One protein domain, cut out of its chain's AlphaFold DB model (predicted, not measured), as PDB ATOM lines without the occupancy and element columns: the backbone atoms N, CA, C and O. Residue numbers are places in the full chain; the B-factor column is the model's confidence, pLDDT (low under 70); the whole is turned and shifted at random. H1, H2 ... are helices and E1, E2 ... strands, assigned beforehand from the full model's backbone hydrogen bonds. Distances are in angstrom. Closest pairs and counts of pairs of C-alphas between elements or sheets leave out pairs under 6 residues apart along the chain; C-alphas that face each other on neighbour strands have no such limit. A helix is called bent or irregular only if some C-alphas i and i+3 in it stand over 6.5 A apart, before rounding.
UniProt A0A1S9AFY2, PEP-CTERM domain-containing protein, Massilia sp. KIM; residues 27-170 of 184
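Overview. This is residues 27 to 170 of the 184 residues of the protein "PEP-CTERM domain-containing protein" of Massilia sp. KIM (UniProt A0A1S9AFY2). With little regular structure, this is a small curled, strongly twisted sheet with H1 across one face, loops of residues 90 to 139 gathered toward one end, and residues 162 to 170, with H3, sticking out at the other. The 144 printed residues, 44 in named elements, run E1 E2 H1 E3 H2 E4 H3; class mixed, antiparallel sheet order E1 E2 E4 E3. It is only just compact, close to loose: radius of gyration of the C-alphas 17.1 A, spans 63 by 31 by 22 A.

Along the chain. E1, residues 27 to 29, begins at C-alpha 27 (-32.463, -7.187, 123.643). E2, 35 to 43, 23.4 A, bends by 62 degrees at residue 39. H1 is 59 to 67, 11.9 A; E3, 76 to 79; H2, 140 to 144, irregular, C-alphas 141 and 144 being 7.2 A apart; E4, 146 to 152, 19.6 A. H3, 164 to 170, ends at C-alpha 170 (-18.681, 4.404, 140.135).

Arrangement. Within hydrogen-bond range are N 28 and O 36, 2.8 A, in hairpin E1 and E2; N 39 and O 149, 2.9 A, E2 and E4; N 77 and O 150, 2.9 A, E4 and E3. H1 is on the sheet, height 8.7 A, across E4 at 80 degrees on the local plane; the closest C-alphas of H1 and E3, Ile 60 and Tyr 76, are 6.3 A apart. E2, H1, E3 form a split strand-helix-strand unit, E4 between the strands, its crossover right-handed. H2 and H3 are not on the sheet. Every O i to N i+4 pair is within range in H1 and H3; H2 has 0 of 1, and 0 of 2 to N i+3.

Size, cuts and confidence. The farthest C-alphas, Gly 126 and Thr 169, are 64.0 A apart. The printed part has no cut; links E2 to H1, E3 to H2 and E4 to H3 are long. pLDDT is under 70 at residues 103 to 105, 127 to 129, 141 to 143 and 154 to 165.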
ATOM      1  N   VAL A  27     -31.615  -8.356 123.874       92.31
ATOM      2  CA  VAL A  27     -32.463  -7.187 123.643       92.31
ATOM      3  C   VAL A  27     -32.239  -6.630 122.243       92.31
ATOM      4  O   VAL A  27     -31.096  -6.402 121.847       92.31
ATOM      5  N   TYR A  28     -33.348  -6.337 121.580       93.75
ATOM      6  CA  TYR A  28     -33.461  -5.692 120.283       93.75
ATOM      7  C   TYR A  28     -34.283  -4.413 120.424       93.75
ATOM      8  O   TYR A  28     -34.988  -4.215 121.421       93.75
ATOM      9  N   LEU A  29     -34.148  -3.527 119.443       94.81
ATOM     10  CA  LEU A  29     -34.882  -2.271 119.383       94.81
ATOM     11  C   LEU A  29     -35.844  -2.289 118.200       94.81
ATOM     12  O   LEU A  29     -35.531  -2.870 117.162       94.81
ATOM     13  N   ASP A  30     -36.985  -1.628 118.362       95.94
ATOM     14  CA  ASP A  30     -37.838  -1.246 117.237       95.94
ATOM     15  C   ASP A  30     -37.495   0.167 116.727       95.94
ATOM     16  O   ASP A  30     -36.629   0.870 117.267       95.94
ATOM     17  N   ALA A  31     -38.210   0.616 115.694       94.81
ATOM     18  CA  ALA A  31     -38.058   1.957 115.128       94.81
ATOM     19  C   ALA A  31     -38.376   3.099 116.121       94.81
ATOM     20  O   ALA A  31     -37.922   4.230 115.933       94.81
ATOM     21  N   ALA A  32     -39.130   2.818 117.189       94.50
ATOM     22  CA  ALA A  32     -39.432   3.754 118.269       94.50
ATOM     23  C   ALA A  32     -38.400   3.700 119.417       94.50
ATOM     24  O   ALA A  32     -38.526   4.446 120.392       94.50
ATOM     25  N   ASN A  33     -37.343   2.890 119.292       91.75
ATOM     26  CA  ASN A  33     -36.359   2.580 120.336       91.75
ATOM     27  C   ASN A  33     -36.959   1.884 121.571       91.75
ATOM     28  O   ASN A  33     -36.372   1.937 122.661       91.75
ATOM     29  N   GLN A  34     -38.109   1.227 121.431       92.50
ATOM     30  CA  GLN A  34     -38.621   0.348 122.469       92.50
ATOM     31  C   GLN A  34     -37.764  -0.914 122.535       92.50
ATOM     32  O   GLN A  34     -37.268  -1.409 121.525       92.50
ATOM     33  N   LYS A  35     -37.575  -1.432 123.749       92.62
ATOM     34  CA  LYS A  35     -36.743  -2.605 124.001       92.62
ATOM     35  C   LYS A  35     -37.585  -3.871 124.036       92.62
ATOM     36  O   LYS A  35     -38.547  -3.968 124.800       92.62
ATOM     37  N   TRP A  36     -37.126  -4.861 123.293       94.31
ATOM     38  CA  TRP A  36     -37.780  -6.144 123.105       94.31
ATOM     39  C   TRP A  36     -36.782  -7.266 123.359       94.31
ATOM     40  O   TRP A  36     -35.624  -7.160 122.973       94.31
ATOM     41  N   THR A  37     -37.191  -8.325 124.046       92.94
ATOM     42  CA  THR A  37     -36.348  -9.489 124.336       92.94
ATOM     43  C   THR A  37     -36.742 -10.627 123.414       92.94
ATOM     44  O   THR A  37     -37.906 -11.019 123.417       92.94
ATOM     45  N   TYR A  38     -35.791 -11.174 122.658       94.88
ATOM     46  CA  TYR A  38     -36.053 -12.323 121.790       94.88
ATOM     47  C   TYR A  38     -36.344 -13.580 122.619       94.88
ATOM     48  O   TYR A  38     -35.573 -13.914 123.527       94.88
ATOM     49  N   ILE A  39     -37.446 -14.269 122.311       94.69
ATOM     50  CA  ILE A  39     -37.904 -15.463 123.044       94.69
ATOM     51  C   ILE A  39     -38.004 -16.726 122.183       94.69
ATOM     52  O   ILE A  39     -38.141 -17.819 122.731       94.69
ATOM     53  N   GLY A  40     -37.887 -16.601 120.864       95.31
ATOM     54  CA  GLY A  40     -37.891 -17.729 119.938       95.31
ATOM     55  C   GLY A  40     -38.483 -17.347 118.591       95.31
ATOM     56  O   GLY A  40     -38.771 -16.183 118.342       95.31
ATOM     57  N   SER A  41     -38.671 -18.327 117.723       96.44
ATOM     58  CA  SER A  41     -39.255 -18.131 116.402       96.44
ATOM     59  C   SER A  41     -40.118 -19.320 116.013       96.44
ATOM     60  O   SER A  41     -40.049 -20.380 116.642       96.44
ATOM     61  N   PHE A  42     -40.933 -19.138 114.983       95.75
ATOM     62  CA  PHE A  42     -41.709 -20.206 114.366       95.75
ATOM     63  C   PHE A  42     -41.754 -20.015 112.857       95.75
ATOM     64  O   PHE A  42     -41.686 -18.887 112.363       95.75
ATOM     65  N   ASN A  43     -41.850 -21.119 112.124       94.69
ATOM     66  CA  ASN A  43     -42.093 -21.066 110.696       94.69
ATOM     67  C   ASN A  43     -43.601 -21.050 110.421       94.69
ATOM     68  O   ASN A  43     -44.357 -21.724 111.122       94.69
ATOM     69  N   VAL A  44     -44.043 -20.337 109.384       94.44
ATOM     70  CA  VAL A  44     -45.455 -20.362 108.971       94.44
ATOM     71  C   VAL A  44     -45.922 -21.803 108.696       94.44
ATOM     72  O   VAL A  44     -46.944 -22.226 109.236       94.44
ATOM     73  N   SER A  45     -45.109 -22.608 107.994       91.94
ATOM     74  CA  SER A  45     -45.386 -24.020 107.670       91.94
ATOM     75  C   SER A  45     -45.351 -24.988 108.858       91.94
ATOM     76  O   SER A  45     -45.691 -26.161 108.680       91.94
ATOM     77  N   ASP A  46     -44.936 -24.552 110.054       92.69
ATOM     78  CA  ASP A  46     -45.023 -25.389 111.261       92.69
ATOM     79  C   ASP A  46     -46.479 -25.539 111.739       92.69
ATOM     80  O   ASP A  46     -46.761 -26.348 112.628       92.69
ATOM     81  N   GLY A  47     -47.396 -24.756 111.159       91.38
ATOM     82  CA  GLY A  47     -48.823 -24.796 111.427       91.38
ATOM     83  C   GLY A  47     -49.528 -26.076 110.973       91.38
ATOM     84  O   GLY A  47     -48.967 -26.922 110.265       91.38
ATOM     85  N   PRO A  48     -50.799 -26.247 111.380       90.00
ATOM     86  CA  PRO A  48     -51.621 -27.340 110.888       90.00
ATOM     87  C   PRO A  48     -51.740 -27.284 109.363       90.00
ATOM     88  O   PRO A  48     -51.721 -26.217 108.753       90.00
ATOM     89  N   GLN A  49     -51.872 -28.453 108.741       87.31
ATOM     90  CA  GLN A  49     -52.131 -28.513 107.308       87.31
ATOM     91  C   GLN A  49     -53.482 -27.888 106.989       87.31
ATOM     92  O   GLN A  49     -54.455 -28.106 107.716       87.31
ATOM     93  N   TRP A  50     -53.519 -27.160 105.877       78.06
ATOM     94  CA  TRP A  50     -54.726 -26.533 105.371       78.06
ATOM     95  C   TRP A  50     -55.933 -27.492 105.338       78.06
ATOM     96  O   TRP A  50     -55.862 -28.640 104.886       78.06
ATOM     97  N   SER A  51     -57.068 -26.973 105.811       71.75
ATOM     98  CA  SER A  51     -58.405 -27.511 105.580       71.75
ATOM     99  C   SER A  51     -59.386 -26.345 105.438       71.75
ATOM    100  O   SER A  51     -59.229 -25.333 106.117       71.75
ATOM    101  N   ASN A  52     -60.367 -26.466 104.542       73.56
ATOM    102  CA  ASN A  52     -61.338 -25.404 104.265       73.56
ATOM    103  C   ASN A  52     -62.129 -25.020 105.533       73.56
ATOM    104  O   ASN A  52     -62.686 -25.913 106.179       73.56
ATOM    105  N   GLY A  53     -62.183 -23.725 105.870       74.25
ATOM    106  CA  GLY A  53     -62.800 -23.224 107.108       74.25
ATOM    107  C   GLY A  53     -61.953 -23.453 108.370       74.25
ATOM    108  O   GLY A  53     -62.496 -23.623 109.463       74.25
ATOM    109  N   GLY A  54     -60.628 -23.548 108.219       82.25
ATOM    110  CA  GLY A  54     -59.682 -23.634 109.334       82.25
ATOM    111  C   GLY A  54     -59.584 -22.330 110.133       82.25
ATOM    112  O   GLY A  54     -59.998 -21.278 109.661       82.25
ATOM    113  N   ILE A  55     -59.022 -22.404 111.342       87.44
ATOM    114  CA  ILE A  55     -58.752 -21.215 112.164       87.44
ATOM    115  C   ILE A  55     -57.553 -20.469 111.575       87.44
ATOM    116  O   ILE A  55     -56.516 -21.075 111.292       87.44
ATOM    117  N   THR A  56     -57.707 -19.164 111.421       91.62
ATOM    118  CA  THR A  56     -56.653 -18.225 111.055       91.62
ATOM    119  C   THR A  56     -56.016 -17.622 112.298       91.62
ATOM    120  O   THR A  56     -56.592 -17.637 113.385       91.62
ATOM    121  N   TYR A  57     -54.776 -17.167 112.148       95.06
ATOM    122  CA  TYR A  57     -54.031 -16.535 113.225       95.06
ATOM    123  C   TYR A  57     -53.267 -15.350 112.659       95.06
ATOM    124  O   TYR A  57     -52.459 -15.529 111.737       95.06
ATOM    125  N   ASN A  58     -53.441 -14.164 113.244       96.50
ATOM    126  CA  ASN A  58     -52.444 -13.122 113.041       96.50
ATOM    127  C   ASN A  58     -51.107 -13.495 113.708       96.50
ATOM    128  O   ASN A  58     -50.984 -14.488 114.435       96.50
ATOM    129  N   GLY A  59     -50.070 -12.704 113.449       97.44
ATOM    130  CA  GLY A  59     -48.743 -12.918 114.012       97.44
ATOM    131  C   GLY A  59     -48.738 -12.995 115.544       97.44
ATOM    132  O   GLY A  59     -48.146 -13.912 116.124       97.44
ATOM    133  N   ILE A  60     -49.433 -12.070 116.212       97.81
ATOM    134  CA  ILE A  60     -49.520 -12.025 117.681       97.81
ATOM    135  C   ILE A  60     -50.291 -13.229 118.238       97.81
ATOM    136  O   ILE A  60     -49.896 -13.804 119.259       97.81
ATOM    137  N   GLU A  61     -51.379 -13.634 117.592       97.25
ATOM    138  CA  GLU A  61     -52.168 -14.800 117.992       97.25
ATOM    139  C   GLU A  61     -51.384 -16.099 117.838       97.25
ATOM    140  O   GLU A  61     -51.380 -16.920 118.758       97.25
ATOM    141  N   ALA A  62     -50.649 -16.257 116.734       97.38
ATOM    142  CA  ALA A  62     -49.748 -17.384 116.529       97.38
ATOM    143  C   ALA A  62     -48.647 -17.422 117.604       97.38
ATOM    144  O   ALA A  62     -48.394 -18.469 118.206       97.38
ATOM    145  N   ALA A  63     -48.040 -16.276 117.929       97.94
ATOM    146  CA  ALA A  63     -47.081 -16.185 119.028       97.94
ATOM    147  C   ALA A  63     -47.720 -16.566 120.377       97.94
ATOM    148  O   ALA A  63     -47.133 -17.316 121.155       97.94
ATOM    149  N   THR A  64     -48.948 -16.120 120.632       96.75
ATOM    150  CA  THR A  64     -49.695 -16.450 121.856       96.75
ATOM    151  C   THR A  64     -50.012 -17.943 121.953       96.75
ATOM    152  O   THR A  64     -49.911 -18.533 123.031       96.75
ATOM    153  N   LEU A  65     -50.357 -18.577 120.832       96.62
ATOM    154  CA  LEU A  65     -50.604 -20.014 120.749       96.62
ATOM    155  C   LEU A  65     -49.345 -20.828 121.091       96.62
ATOM    156  O   LEU A  65     -49.433 -21.819 121.816       96.62
ATOM    157  N   LEU A  66     -48.184 -20.409 120.580       97.31
ATOM    158  CA  LEU A  66     -46.935 -21.176 120.653       97.31
ATOM    159  C   LEU A  66     -46.105 -20.902 121.912       97.31
ATOM    160  O   LEU A  66     -45.495 -21.818 122.464       97.31
ATOM    161  N   PHE A  67     -46.084 -19.653 122.376       95.69
ATOM    162  CA  PHE A  67     -45.263 -19.206 123.505       95.69
ATOM    163  C   PHE A  67     -46.085 -18.962 124.780       95.69
ATOM    164  O   PHE A  67     -45.511 -18.721 125.846       95.69
ATOM    165  N   GLY A  68     -47.412 -19.102 124.696       95.50
ATOM    166  CA  GLY A  68     -48.353 -18.820 125.776       95.50
ATOM    167  C   GLY A  68     -48.781 -17.355 125.809       95.50
ATOM    168  O   GLY A  68     -48.330 -16.541 125.017       95.50
ATOM    169  N   ALA A  69     -49.671 -16.998 126.733       91.50
ATOM    170  CA  ALA A  69     -50.042 -15.597 126.915       91.50
ATOM    171  C   ALA A  69     -48.861 -14.789 127.486       91.50
ATOM    172  O   ALA A  69     -48.166 -15.289 128.382       91.50
ATOM    173  N   PRO A  70     -48.658 -13.532 127.044       88.38
ATOM    174  CA  PRO A  70     -47.662 -12.664 127.653       88.38
ATOM    175  C   PRO A  70     -47.989 -12.427 129.135       88.38
ATOM    176  O   PRO A  70     -49.133 -12.565 129.584       88.38
ATOM    177  N   ALA A  71     -46.970 -12.058 129.918       84.81
ATOM    178  CA  ALA A  71     -47.166 -11.686 131.315       84.81
ATOM    179  C   ALA A  71     -48.193 -10.535 131.437       84.81
ATOM    180  O   ALA A  71     -48.349  -9.754 130.499       84.81
ATOM    181  N   PRO A  72     -48.906 -10.388 132.572       81.69
ATOM    182  CA  PRO A  72     -49.887  -9.317 132.732       81.69
ATOM    183  C   PRO A  72     -49.289  -7.927 132.477       81.69
ATOM    184  O   PRO A  72     -48.330  -7.536 133.137       81.69
ATOM    185  N   GLY A  73     -49.892  -7.171 131.553       80.75
ATOM    186  CA  GLY A  73     -49.389  -5.862 131.113       80.75
ATOM    187  C   GLY A  73     -48.350  -5.930 129.992       80.75
ATOM    188  O   GLY A  73     -47.935  -4.881 129.494       80.75
ATOM    189  N   GLY A  74     -47.984  -7.142 129.589       87.06
ATOM    190  CA  GLY A  74     -47.014  -7.395 128.554       87.06
ATOM    191  C   GLY A  74     -47.581  -7.582 127.162       87.06
ATOM    192  O   GLY A  74     -48.792  -7.677 126.964       87.06
ATOM    193  N   ALA A  75     -46.672  -7.618 126.195       93.50
ATOM    194  CA  ALA A  75     -47.005  -7.752 124.783       93.50
ATOM    195  C   ALA A  75     -45.964  -8.588 124.037       93.50
ATOM    196  O   ALA A  75     -44.791  -8.648 124.429       93.50
ATOM    197  N   TYR A  76     -46.410  -9.193 122.938       96.38
ATOM    198  CA  TYR A  76     -45.519  -9.706 121.910       96.38
ATOM    199  C   TYR A  76     -45.316  -8.677 120.807       96.38
ATOM    200  O   TYR A  76     -46.170  -7.826 120.580       96.38
ATOM    201  N   ALA A  77     -44.164  -8.787 120.161       97.50
ATOM    202  CA  ALA A  77     -43.883  -8.223 118.856       97.50
ATOM    203  C   ALA A  77     -43.205  -9.299 118.013       97.50
ATOM    204  O   ALA A  77     -42.524 -10.189 118.537       97.50
ATOM    205  N   LEU A  78     -43.402  -9.210 116.715       97.81
ATOM    206  CA  LEU A  78     -42.853 -10.073 115.706       97.81
ATOM    207  C   LEU A  78     -41.873  -9.295 114.832       97.81
ATOM    208  O   LEU A  78     -41.874  -8.061 114.753       97.81
ATOM    209  N   SER A  79     -40.986 -10.050 114.200       96.56
ATOM    210  CA  SER A  79     -40.152  -9.533 113.136       96.56
ATOM    211  C   SER A  79     -39.985 -10.554 112.028       96.56
ATOM    212  O   SER A  79     -39.827 -11.750 112.285       96.56
ATOM    213  N   THR A  80     -39.949 -10.054 110.799       94.31
ATOM    214  CA  THR A  80     -39.464 -10.795 109.628       94.31
ATOM    215  C   THR A  80     -37.956 -10.619 109.403       94.31
ATOM    216  O   THR A  80     -37.422 -11.132 108.424       94.31
ATOM    217  N   ASP A  81     -37.283  -9.869 110.281       90.56
ATOM    218  CA  ASP A  81     -35.856  -9.535 110.249       90.56
ATOM    219  C   ASP A  81     -35.181 -10.004 111.555       90.56
ATOM    220  O   ASP A  81     -35.794  -9.957 112.628       90.56
ATOM    221  N   ASP A  82     -33.943 -10.498 111.477       87.88
ATOM    222  CA  ASP A  82     -33.201 -11.034 112.623       87.88
ATOM    223  C   ASP A  82     -32.355  -9.998 113.386       87.88
ATOM    224  O   ASP A  82     -31.876 -10.276 114.492       87.88
ATOM    225  N   ASP A  83     -32.211  -8.786 112.858       89.00
ATOM    226  CA  ASP A  83     -31.354  -7.744 113.420       89.00
ATOM    227  C   ASP A  83     -32.137  -6.668 114.197       89.00
ATOM    228  O   ASP A  83     -31.572  -5.998 115.072       89.00
ATOM    229  N   PHE A  84     -33.439  -6.492 113.942       92.94
ATOM    230  CA  PHE A  84     -34.292  -5.545 114.677       92.94
ATOM    231  C   PHE A  84     -35.775  -5.947 114.692       92.94
ATOM    232  O   PHE A  84     -36.204  -6.819 113.944       92.94
ATOM    233  N   VAL A  85     -36.577  -5.301 115.550       96.75
ATOM    234  CA  VAL A  85     -38.027  -5.556 115.639       96.75
ATOM    235  C   VAL A  85     -38.773  -4.642 114.672       96.75
ATOM    236  O   VAL A  85     -38.813  -3.424 114.874       96.75
ATOM    237  N   ASN A  86     -39.345  -5.219 113.613       96.81
ATOM    238  CA  ASN A  86     -39.994  -4.458 112.544       96.81
ATOM    239  C   ASN A  86     -41.534  -4.442 112.604       96.81
ATOM    240  O   ASN A  86     -42.140  -3.715 111.818       96.81
ATOM    241  N   HIS A  87     -42.148  -5.166 113.550       97.62
ATOM    242  CA  HIS A  87     -43.605  -5.306 113.698       97.62
ATOM    243  C   HIS A  87     -44.306  -5.902 112.472       97.62
ATOM    244  O   HIS A  87     -45.464  -5.589 112.179       97.62
ATOM    245  N   LEU A  88     -43.586  -6.748 111.737       97.12
ATOM    246  CA  LEU A  88     -44.106  -7.495 110.606       97.12
ATOM    247  C   LEU A  88     -44.069  -8.992 110.896       97.12
ATOM    248  O   LEU A  88     -43.222  -9.487 111.641       97.12
ATOM    249  N   ALA A  89     -44.962  -9.710 110.229       96.75
ATOM    250  CA  ALA A  89     -44.993 -11.156 110.184       96.75
ATOM    251  C   ALA A  89     -45.196 -11.652 108.746       96.75
ATOM    252  O   ALA A  89     -45.766 -10.967 107.889       96.75
ATOM    253  N   TRP A  90     -44.707 -12.859 108.489       96.12
ATOM    254  CA  TRP A  90     -45.015 -13.635 107.300       96.12
ATOM    255  C   TRP A  90     -46.336 -14.373 107.471       96.12
ATOM    256  O   TRP A  90     -46.648 -14.856 108.563       96.12
ATOM    257  N   TYR A  91     -47.065 -14.488 106.367       93.25
ATOM    258  CA  TYR A  91     -48.399 -15.059 106.294       93.25
ATOM    259  C   TYR A  91     -48.557 -15.917 105.048       93.25
ATOM    260  O   TYR A  91     -48.163 -15.511 103.953       93.25
ATOM    261  N   ASP A  92     -49.203 -17.068 105.207       91.12
ATOM    262  CA  ASP A  92     -49.670 -17.872 104.086       91.12
ATOM    263  C   ASP A  92     -51.159 -17.612 103.864       91.12
ATOM    264  O   ASP A  92     -51.943 -17.648 104.818       91.12
ATOM    265  N   GLY A  93     -51.564 -17.348 102.628       88.38
ATOM    266  CA  GLY A  93     -52.962 -17.121 102.269       88.38
ATOM    267  C   GLY A  93     -53.505 -18.280 101.468       88.38
ATOM    268  O   GLY A  93     -52.750 -18.951 100.765       88.38
ATOM    269  N   TYR A  94     -54.819 -18.488 101.522       85.50
ATOM    270  CA  TYR A  94     -55.429 -19.603 100.806       85.50
ATOM    271  C   TYR A  94     -55.089 -19.514  99.312       85.50
ATOM    272  O   TYR A  94     -55.560 -18.621  98.595       85.50
ATOM    273  N   GLY A  95     -54.294 -20.468  98.816       81.31
ATOM    274  CA  GLY A  95     -53.842 -20.509  97.421       81.31
ATOM    275  C   GLY A  95     -53.013 -19.291  96.985       81.31
ATOM    276  O   GLY A  95     -52.957 -18.987  95.787       81.31
ATOM    277  N   GLN A  96     -52.428 -18.551  97.935       84.81
ATOM    278  CA  GLN A  96     -51.700 -17.306  97.706       84.81
ATOM    279  C   GLN A  96     -50.450 -17.189  98.581       84.81
ATOM    280  O   GLN A  96     -50.513 -17.179  99.800       84.81
ATOM    281  N   THR A  97     -49.306 -16.938  97.944       86.62
ATOM    282  CA  THR A  97     -47.998 -16.867  98.620       86.62
ATOM    283  C   THR A  97     -47.442 -15.445  98.749       86.62
ATOM    284  O   THR A  97     -46.267 -15.261  99.052       86.62
ATOM    285  N   GLN A  98     -48.257 -14.414  98.501       86.38
ATOM    286  CA  GLN A  98     -47.817 -13.011  98.365       86.38
ATOM    287  C   GLN A  98     -47.134 -12.448  99.623       86.38
ATOM    288  O   GLN A  98     -46.311 -11.535  99.524       86.38
ATOM    289  N   HIS A  99     -47.463 -13.009 100.786       89.50
ATOM    290  CA  HIS A  99     -46.971 -12.592 102.097       89.50
ATOM    291  C   HIS A  99     -46.091 -13.652 102.776       89.50
ATOM    292  O   HIS A  99     -45.830 -13.557 103.972       89.50
ATOM    293  N   LEU A 100     -45.593 -14.629 102.012       89.38
ATOM    294  CA  LEU A 100     -44.567 -15.584 102.439       89.38
ATOM    295  C   LEU A 100     -43.193 -15.143 101.970       89.38
ATOM    296  O   LEU A 100     -43.088 -14.651 100.861       89.38
ATOM    297  N   ASP A 101     -42.116 -15.429 102.690       83.06
ATOM    298  CA  ASP A 101     -40.766 -15.273 102.147       83.06
ATOM    299  C   ASP A 101     -40.428 -16.362 101.105       83.06
ATOM    300  O   ASP A 101     -39.811 -17.385 101.409       83.06
ATOM    301  N   ASN A 102     -40.819 -16.140  99.847       74.31
ATOM    302  CA  ASN A 102     -40.480 -17.013  98.718       74.31
ATOM    303  C   ASN A 102     -39.123 -16.635  98.087       74.31
ATOM    304  O   ASN A 102     -39.024 -16.340  96.894       74.31
ATOM    305  N   GLY A 103     -38.070 -16.572  98.908       67.19
ATOM    306  CA  GLY A 103     -36.702 -16.295  98.454       67.19
ATOM    307  C   GLY A 103     -36.325 -14.810  98.361       67.19
ATOM    308  O   GLY A 103     -35.515 -14.440  97.510       67.19
ATOM    309  N   GLY A 104     -36.881 -13.964  99.232       60.66
ATOM    310  CA  GLY A 104     -36.437 -12.587  99.472       60.66
ATOM    311  C   GLY A 104     -37.156 -11.502  98.666       60.66
ATOM    312  O   GLY A 104     -36.627 -10.398  98.533       60.66
ATOM    313  N   GLY A 105     -38.319 -11.806  98.079       63.12
ATOM    314  CA  GLY A 105     -39.042 -10.887  97.183       63.12
ATOM    315  C   GLY A 105     -40.432 -10.440  97.647       63.12
ATOM    316  O   GLY A 105     -40.988  -9.507  97.069       63.12
ATOM    317  N   ASN A 106     -40.988 -11.090  98.663       82.75
ATOM    318  CA  ASN A 106     -42.339 -10.831  99.153       82.75
ATOM    319  C   ASN A 106     -42.324  -9.910 100.379       82.75
ATOM    320  O   ASN A 106     -41.274  -9.627 100.954       82.75
ATOM    321  N   VAL A 107     -43.501  -9.404 100.753       87.38
ATOM    322  CA  VAL A 107     -43.639  -8.343 101.759       87.38
ATOM    323  C   VAL A 107     -44.409  -8.871 102.961       87.38
ATOM    324  O   VAL A 107     -45.568  -9.259 102.820       87.38
ATOM    325  N   GLY A 108     -43.771  -8.862 104.134       91.00
ATOM    326  CA  GLY A 108     -44.438  -9.148 105.402       91.00
ATOM    327  C   GLY A 108     -45.541  -8.127 105.687       91.00
ATOM    328  O   GLY A 108     -45.450  -6.965 105.284       91.00
ATOM    329  N   LEU A 109     -46.591  -8.564 106.371       94.50
ATOM    330  CA  LEU A 109     -47.702  -7.710 106.793       94.50
ATOM    331  C   LEU A 109     -47.552  -7.331 108.266       94.50
ATOM    332  O   LEU A 109     -46.779  -7.980 108.968       94.50
ATOM    333  N   PRO A 110     -48.290  -6.320 108.761       96.94
ATOM    334  CA  PRO A 110     -48.376  -6.064 110.193       96.94
ATOM    335  C   PRO A 110     -48.671  -7.336 111.002       96.94
ATOM    336  O   PRO A 110     -49.387  -8.242 110.572       96.94
ATOM    337  N   GLU A 111     -48.091  -7.424 112.187       97.00
ATOM    338  CA  GLU A 111     -48.243  -8.567 113.096       97.00
ATOM    339  C   GLU A 111     -49.662  -8.747 113.673       97.00
ATOM    340  O   GLU A 111     -49.955  -9.793 114.253       97.00
ATOM    341  N   ASP A 112     -50.528  -7.745 113.505       96.56
ATOM    342  CA  ASP A 112     -51.868  -7.614 114.085       96.56
ATOM    343  C   ASP A 112     -52.958  -7.335 113.029       96.56
ATOM    344  O   ASP A 112     -53.955  -6.664 113.307       96.56
ATOM    345  N   ILE A 113     -52.764  -7.806 111.790       93.50
ATOM    346  CA  ILE A 113     -53.803  -7.687 110.756       93.50
ATOM    347  C   ILE A 113     -55.113  -8.350 111.200       93.50
ATOM    348  O   ILE A 113     -55.106  -9.279 111.995       93.50
ATOM    349  N   ASN A 114     -56.228  -7.900 110.622       90.56
ATOM    350  CA  ASN A 114     -57.478  -8.654 110.648       90.56
ATOM    351  C   ASN A 114     -57.394  -9.755 109.588       90.56
ATOM    352  O   ASN A 114     -57.584  -9.482 108.402       90.56
ATOM    353  N   GLU A 115     -57.009 -10.948 110.016       86.62
ATOM    354  CA  GLU A 115     -56.625 -12.052 109.142       86.62
ATOM    355  C   GLU A 115     -57.803 -12.829 108.535       86.62
ATOM    356  O   GLU A 115     -57.598 -13.497 107.525       86.62
ATOM    357  N   ASP A 116     -59.002 -12.698 109.116       85.50
ATOM    358  CA  ASP A 116     -60.283 -13.247 108.634       85.50
ATOM    359  C   ASP A 116     -61.362 -12.138 108.633       85.50
ATOM    360  O   ASP A 116     -62.102 -11.947 109.609       85.50
ATOM    361  N   PRO A 117     -61.407 -11.291 107.585       82.50
ATOM    362  CA  PRO A 117     -62.273 -10.117 107.574       82.50
ATOM    363  C   PRO A 117     -63.774 -10.389 107.497       82.50
ATOM    364  O   PRO A 117     -64.550  -9.506 107.884       82.50
ATOM    365  N   ASP A 118     -64.196 -11.536 106.970       83.12
ATOM    366  CA  ASP A 118     -65.609 -11.893 106.814       83.12
ATOM    367  C   ASP A 118     -66.092 -12.960 107.813       83.12
ATOM    368  O   ASP A 118     -67.308 -13.136 107.973       83.12
ATOM    369  N   GLY A 119     -65.177 -13.544 108.587       83.38
ATOM    370  CA  GLY A 119     -65.450 -14.470 109.678       83.38
ATOM    371  C   GLY A 119     -65.803 -15.874 109.199       83.38
ATOM    372  O   GLY A 119     -66.514 -16.589 109.921       83.38
ATOM    373  N   ASP A 120     -65.417 -16.245 107.975       83.94
ATOM    374  CA  ASP A 120     -65.720 -17.551 107.390       83.94
ATOM    375  C   ASP A 120     -64.582 -18.583 107.531       83.94
ATOM    376  O   ASP A 120     -64.749 -19.764 107.180       83.94
ATOM    377  N   GLY A 121     -63.506 -18.185 108.214       83.56
ATOM    378  CA  GLY A 121     -62.314 -18.980 108.472       83.56
ATOM    379  C   GLY A 121     -61.323 -18.883 107.321       83.56
ATOM    380  O   GLY A 121     -61.388 -17.995 106.499       83.56
ATOM    381  N   TYR A 122     -60.366 -19.805 107.238       83.00
ATOM    382  CA  TYR A 122     -59.364 -19.759 106.172       83.00
ATOM    383  C   TYR A 122     -59.956 -20.190 104.818       83.00
ATOM    384  O   TYR A 122     -59.988 -21.397 104.517       83.00
ATOM    385  N   THR A 123     -60.436 -19.237 104.009       83.06
ATOM    386  CA  THR A 123     -61.094 -19.497 102.722       83.06
ATOM    387  C   THR A 123     -60.537 -18.661 101.559       83.06
ATOM    388  O   THR A 123     -59.668 -17.799 101.688       83.06
ATOM    389  N   PHE A 124     -60.972 -19.001 100.339       80.75
ATOM    390  CA  PHE A 124     -60.538 -18.326  99.117       80.75
ATOM    391  C   PHE A 124     -61.548 -17.272  98.666       80.75
ATOM    392  O   PHE A 124     -62.582 -17.620  98.091       80.75
ATOM    393  N   ALA A 125     -61.188 -15.992  98.774       77.38
ATOM    394  CA  ALA A 125     -61.993 -14.887  98.241       77.38
ATOM    395  C   ALA A 125     -61.466 -14.303  96.906       77.38
ATOM    396  O   ALA A 125     -61.997 -13.310  96.402       77.38
ATOM    397  N   GLY A 126     -60.450 -14.926  96.290       71.62
ATOM    398  CA  GLY A 126     -59.812 -14.469  95.043       71.62
ATOM    399  C   GLY A 126     -58.398 -13.917  95.255       71.62
ATOM    400  O   GLY A 126     -58.018 -13.603  96.364       71.62
ATOM    401  N   PHE A 127     -57.589 -13.775  94.200       67.81
ATOM    402  CA  PHE A 127     -56.198 -13.309  94.342       67.81
ATOM    403  C   PHE A 127     -56.094 -11.907  94.970       67.81
ATOM    404  O   PHE A 127     -56.686 -10.955  94.461       67.81
ATOM    405  N   GLY A 128     -55.285 -11.772  96.020       64.69
ATOM    406  CA  GLY A 128     -55.141 -10.559  96.830       64.69
ATOM    407  C   GLY A 128     -56.325 -10.290  97.765       64.69
ATOM    408  O   GLY A 128     -56.416  -9.203  98.329       64.69
ATOM    409  N   LEU A 129     -57.251 -11.244  97.878       66.88
ATOM    410  CA  LEU A 129     -58.436 -11.216  98.726       66.88
ATOM    411  C   LEU A 129     -58.494 -12.524  99.533       66.88
ATOM    412  O   LEU A 129     -58.001 -13.562  99.089       66.88
ATOM    413  N   GLY A 130     -59.140 -12.480 100.692       74.94
ATOM    414  CA  GLY A 130     -59.341 -13.649 101.548       74.94
ATOM    415  C   GLY A 130     -58.351 -13.703 102.694       74.94
ATOM    416  O   GLY A 130     -57.699 -12.700 103.005       74.94
ATOM    417  N   ASP A 131     -58.281 -14.878 103.299       88.06
ATOM    418  CA  ASP A 131     -57.793 -15.011 104.661       88.06
ATOM    419  C   ASP A 131     -56.347 -15.468 104.701       88.06
ATOM    420  O   ASP A 131     -55.847 -16.203 103.839       88.06
ATOM    421  N   TRP A 132     -55.667 -15.005 105.737       90.81
ATOM    422  CA  TRP A 132     -54.240 -15.198 105.922       90.81
ATOM    423  C   TRP A 132     -54.002 -15.862 107.265       90.81
ATOM    424  O   TRP A 132     -54.779 -15.723 108.204       90.81
ATOM    425  N   SER A 133     -52.915 -16.610 107.387       93.94
ATOM    426  CA  SER A 133     -52.511 -17.120 108.689       93.94
ATOM    427  C   SER A 133     -51.003 -17.118 108.806       93.94
ATOM    428  O   SER A 133     -50.285 -17.551 107.903       93.94
ATOM    429  N   ALA A 134     -50.517 -16.623 109.940       95.56
ATOM    430  CA  ALA A 134     -49.110 -16.688 110.296       95.56
ATOM    431  C   ALA A 134     -48.693 -18.113 110.695       95.56
ATOM    432  O   ALA A 134     -47.504 -18.381 110.829       95.56
ATOM    433  N   TYR A 135     -49.646 -19.031 110.899       94.75
ATOM    434  CA  TYR A 135     -49.377 -20.392 111.359       94.75
ATOM    435  C   TYR A 135     -50.288 -21.408 110.662       94.75
ATOM    436  O   TYR A 135     -51.284 -21.879 111.214       94.75
ATOM    437  N   ILE A 136     -49.938 -21.744 109.420       92.69
ATOM    438  CA  ILE A 136     -50.637 -22.727 108.590       92.69
ATOM    439  C   ILE A 136     -49.661 -23.350 107.587       92.69
ATOM    440  O   ILE A 136     -48.754 -22.696 107.076       92.69
ATOM    441  N   ARG A 137     -49.870 -24.624 107.263       89.50
ATOM    442  CA  ARG A 137     -49.168 -25.307 106.176       89.50
ATOM    443  C   ARG A 137     -50.102 -25.460 104.976       89.50
ATOM    444  O   ARG A 137     -50.697 -26.531 104.803       89.50
ATOM    445  N   ASP A 138     -50.255 -24.384 104.201       86.00
ATOM    446  CA  ASP A 138     -50.930 -24.410 102.892       86.00
ATOM    447  C   ASP A 138     -49.904 -24.632 101.771       86.00
ATOM    448  O   ASP A 138     -50.000 -25.605 101.019       86.00
ATOM    449  N   HIS A 139     -48.839 -23.826 101.742       86.12
ATOM    450  CA  HIS A 139     -47.750 -23.954 100.775       86.12
ATOM    451  C   HIS A 139     -46.470 -24.504 101.419       86.12
ATOM    452  O   HIS A 139     -45.956 -23.976 102.404       86.12
ATOM    453  N   ASP A 140     -45.869 -25.527 100.798       73.81
ATOM    454  CA  ASP A 140     -44.560 -26.070 101.209       73.81
ATOM    455  C   ASP A 140     -43.403 -25.064 100.987       73.81
ATOM    456  O   ASP A 140     -42.290 -25.260 101.470       73.81
ATOM    457  N   GLU A 141     -43.648 -23.971 100.260       68.25
ATOM    458  CA  GLU A 141     -42.693 -22.876 100.022       68.25
ATOM    459  C   GLU A 141     -42.527 -21.959 101.246       68.25
ATOM    460  O   GLU A 141     -41.544 -21.222 101.342       68.25
ATOM    461  N   ALA A 142     -43.434 -22.042 102.223       63.41
ATOM    462  CA  ALA A 142     -43.367 -21.259 103.452       63.41
ATOM    463  C   ALA A 142     -42.213 -21.678 104.393       63.41
ATOM    464  O   ALA A 142     -41.937 -20.973 105.359       63.41
ATOM    465  N   LEU A 143     -41.432 -22.719 104.069       64.31
ATOM    466  CA  LEU A 143     -40.303 -23.211 104.879       64.31
ATOM    467  C   LEU A 143     -39.187 -22.185 105.162       64.31
ATOM    468  O   LEU A 143     -38.387 -22.412 106.067       64.31
ATOM    469  N   ASN A 144     -39.140 -21.049 104.461       80.38
ATOM    470  CA  ASN A 144     -38.217 -19.942 104.766       80.38
ATOM    471  C   ASN A 144     -38.891 -18.748 105.470       80.38
ATOM    472  O   ASN A 144     -38.214 -17.818 105.895       80.38
ATOM    473  N   SER A 145     -40.210 -18.790 105.649       91.69
ATOM    474  CA  SER A 145     -41.011 -17.743 106.288       91.69
ATOM    475  C   SER A 145     -40.953 -17.874 107.807       91.69
ATOM    476  O   SER A 145     -41.863 -18.406 108.445       91.69
ATOM    477  N   VAL A 146     -39.837 -17.432 108.388       93.62
ATOM    478  CA  VAL A 146     -39.606 -17.469 109.837       93.62
ATOM    479  C   VAL A 146     -40.064 -16.165 110.478       93.62
ATOM    480  O   VAL A 146     -39.577 -15.090 110.141       93.62
ATOM    481  N   ASN A 147     -40.976 -16.285 111.436       96.06
ATOM    482  CA  ASN A 147     -41.426 -15.204 112.298       96.06
ATOM    483  C   ASN A 147     -40.626 -15.230 113.606       96.06
ATOM    484  O   ASN A 147     -40.706 -16.193 114.374       96.06
ATOM    485  N   TYR A 148     -39.843 -14.182 113.869       96.81
ATOM    486  CA  TYR A 148     -39.108 -14.017 115.124       96.81
ATOM    487  C   TYR A 148     -40.004 -13.375 116.174       96.81
ATOM    488  O   TYR A 148     -40.639 -12.364 115.904       96.81
ATOM    489  N   VAL A 149     -40.041 -13.938 117.378       97.19
ATOM    490  CA  VAL A 149     -40.939 -13.518 118.456       97.19
ATOM    491  C   VAL A 149     -40.151 -12.861 119.574       97.19
ATOM    492  O   VAL A 149     -39.166 -13.395 120.101       97.19
ATOM    493  N   PHE A 150     -40.643 -11.701 119.984       96.00
ATOM    494  CA  PHE A 150     -40.082 -10.903 121.050       96.00
ATOM    495  C   PHE A 150     -41.151 -10.580 122.085       96.00
ATOM    496  O   PHE A 150     -42.315 -10.383 121.760       96.00
ATOM    497  N   THR A 151     -40.744 -10.476 123.344       94.31
ATOM    498  CA  THR A 151     -41.587  -9.965 124.430       94.31
ATOM    499  C   THR A 151     -41.045  -8.635 124.925       94.31
ATOM    500  O   THR A 151     -39.837  -8.384 124.828       94.31
ATOM    501  N   ARG A 152     -41.902  -7.749 125.437       89.69
ATOM    502  CA  ARG A 152     -41.433  -6.457 125.941       89.69
ATOM    503  C   ARG A 152     -40.407  -6.675 127.043       89.69
ATOM    504  O   ARG A 152     -40.541  -7.555 127.891       89.69
ATOM    505  N   LEU A 153     -39.356  -5.860 127.039       78.25
ATOM    506  CA  LEU A 153     -38.282  -6.003 128.016       78.25
ATOM    507  C   LEU A 153     -38.782  -5.930 129.471       78.25
ATOM    508  O   LEU A 153     -38.298  -6.672 130.327       78.25
ATOM    509  N   ASP A 154     -39.742  -5.049 129.735       69.19
ATOM    510  CA  ASP A 154     -40.281  -4.826 131.079       69.19
ATOM    511  C   ASP A 154     -41.109  -6.021 131.596       69.19
ATOM    512  O   ASP A 154     -41.398  -6.098 132.789       69.19
ATOM    513  N   ASP A 155     -41.412  -6.989 130.725       62.66
ATOM    514  CA  ASP A 155     -42.244  -8.154 131.025       62.66
ATOM    515  C   ASP A 155     -41.431  -9.398 131.400       62.66
ATOM    516  O   ASP A 155     -42.011 -10.416 131.782       62.66
ATOM    517  N   VAL A 156     -40.094  -9.356 131.305       59.12
ATOM    518  CA  VAL A 156     -39.238 -10.508 131.630       59.12
ATOM    519  C   VAL A 156     -39.247 -10.740 133.151       59.12
ATOM    520  O   VAL A 156     -38.669  -9.933 133.893       59.12
ATOM    521  N   PRO A 157     -39.829 -11.849 133.661       52.75
ATOM    522  CA  PRO A 157     -39.910 -12.093 135.096       52.75
ATOM    523  C   PRO A 157     -38.509 -12.153 135.715       52.75
ATOM    524  O   PRO A 157     -37.681 -12.982 135.344       52.75
ATOM    525  N   GLY A 158     -38.231 -11.260 136.667       57.19
ATOM    526  CA  GLY A 158     -36.949 -11.208 137.376       57.19
ATOM    527  C   GLY A 158     -35.884 -10.285 136.772       57.19
ATOM    528  O   GLY A 158     -34.809 -10.166 137.365       57.19
ATOM    529  N   ARG A 159     -36.155  -9.572 135.664       54.72
ATOM    530  CA  ARG A 159     -35.280  -8.465 135.238       54.72
ATOM    531  C   ARG A 159     -35.521  -7.241 136.119       54.72
ATOM    532  O   ARG A 159     -36.489  -6.508 135.970       54.72
ATOM    533  N   VAL A 160     -34.591  -7.004 137.035       57.25
ATOM    534  CA  VAL A 160     -34.425  -5.696 137.671       57.25
ATOM    535  C   VAL A 160     -33.779  -4.774 136.628       57.25
ATOM    536  O   VAL A 160     -32.755  -5.173 136.065       57.25
ATOM    537  N   PRO A 161     -34.327  -3.574 136.346       58.75
ATOM    538  CA  PRO A 161     -33.667  -2.587 135.494       58.75
ATOM    539  C   PRO A 161     -32.210  -2.433 135.925       58.75
ATOM    540  O   PRO A 161     -31.964  -2.315 137.129       58.75
ATOM    541  N   GLU A 162     -31.260  -2.484 134.980       63.72
ATOM    542  CA  GLU A 162     -29.840  -2.420 135.335       63.72
ATOM    543  C   GLU A 162     -29.618  -1.237 136.274       63.72
ATOM    544  O   GLU A 162     -29.960  -0.100 135.919       63.72
ATOM    545  N   PRO A 163     -29.151  -1.484 137.510       53.56
ATOM    546  CA  PRO A 163     -29.371  -0.499 138.534       53.56
ATOM    547  C   PRO A 163     -28.507   0.711 138.212       53.56
ATOM    548  O   PRO A 163     -27.281   0.609 138.100       53.56
ATOM    549  N   THR A 164     -29.121   1.891 138.208       68.88
ATOM    550  CA  THR A 164     -28.418   3.165 138.410       68.88
ATOM    551  C   THR A 164     -27.424   3.088 139.578       68.88
ATOM    552  O   THR A 164     -26.481   3.869 139.624       68.88
ATOM    553  N   SER A 165     -27.547   2.103 140.472       68.62
ATOM    554  CA  SER A 165     -26.568   1.711 141.485       68.62
ATOM    555  C   SER A 165     -25.146   1.466 140.960       68.62
ATOM    556  O   SER A 165     -24.218   1.844 141.669       68.62
ATOM    557  N   ILE A 166     -24.912   0.894 139.766       74.31
ATOM    558  CA  ILE A 166     -23.535   0.745 139.233       74.31
ATOM    559  C   ILE A 166     -22.966   2.123 138.890       74.31
ATOM    560  O   ILE A 166     -21.866   2.468 139.326       74.31
ATOM    561  N   ALA A 167     -23.746   2.939 138.180       78.06
ATOM    562  CA  ALA A 167     -23.371   4.309 137.849       78.06
ATOM    563  C   ALA A 167     -23.130   5.145 139.116       78.06
ATOM    564  O   ALA A 167     -22.118   5.832 139.204       78.06
ATOM    565  N   LEU A 168     -23.991   5.028 140.130       77.06
ATOM    566  CA  LEU A 168     -23.857   5.706 141.422       77.06
ATOM    567  C   LEU A 168     -22.664   5.196 142.236       77.06
ATOM    568  O   LEU A 168     -22.000   5.992 142.893       77.06
ATOM    569  N   THR A 169     -22.348   3.902 142.173       83.44
ATOM    570  CA  THR A 169     -21.173   3.330 142.848       83.44
ATOM    571  C   THR A 169     -19.886   3.837 142.205       83.44
ATOM    572  O   THR A 169     -18.970   4.263 142.909       83.44
ATOM    573  N   LEU A 170     -19.825   3.866 140.870       83.44
ATOM    574  CA  LEU A 170     -18.681   4.404 140.135       83.44
ATOM    575  C   LEU A 170     -18.538   5.919 140.336       83.44
ATOM    576  O   LEU A 170     -17.430   6.391 140.601       83.44
TER     577      LEU A 170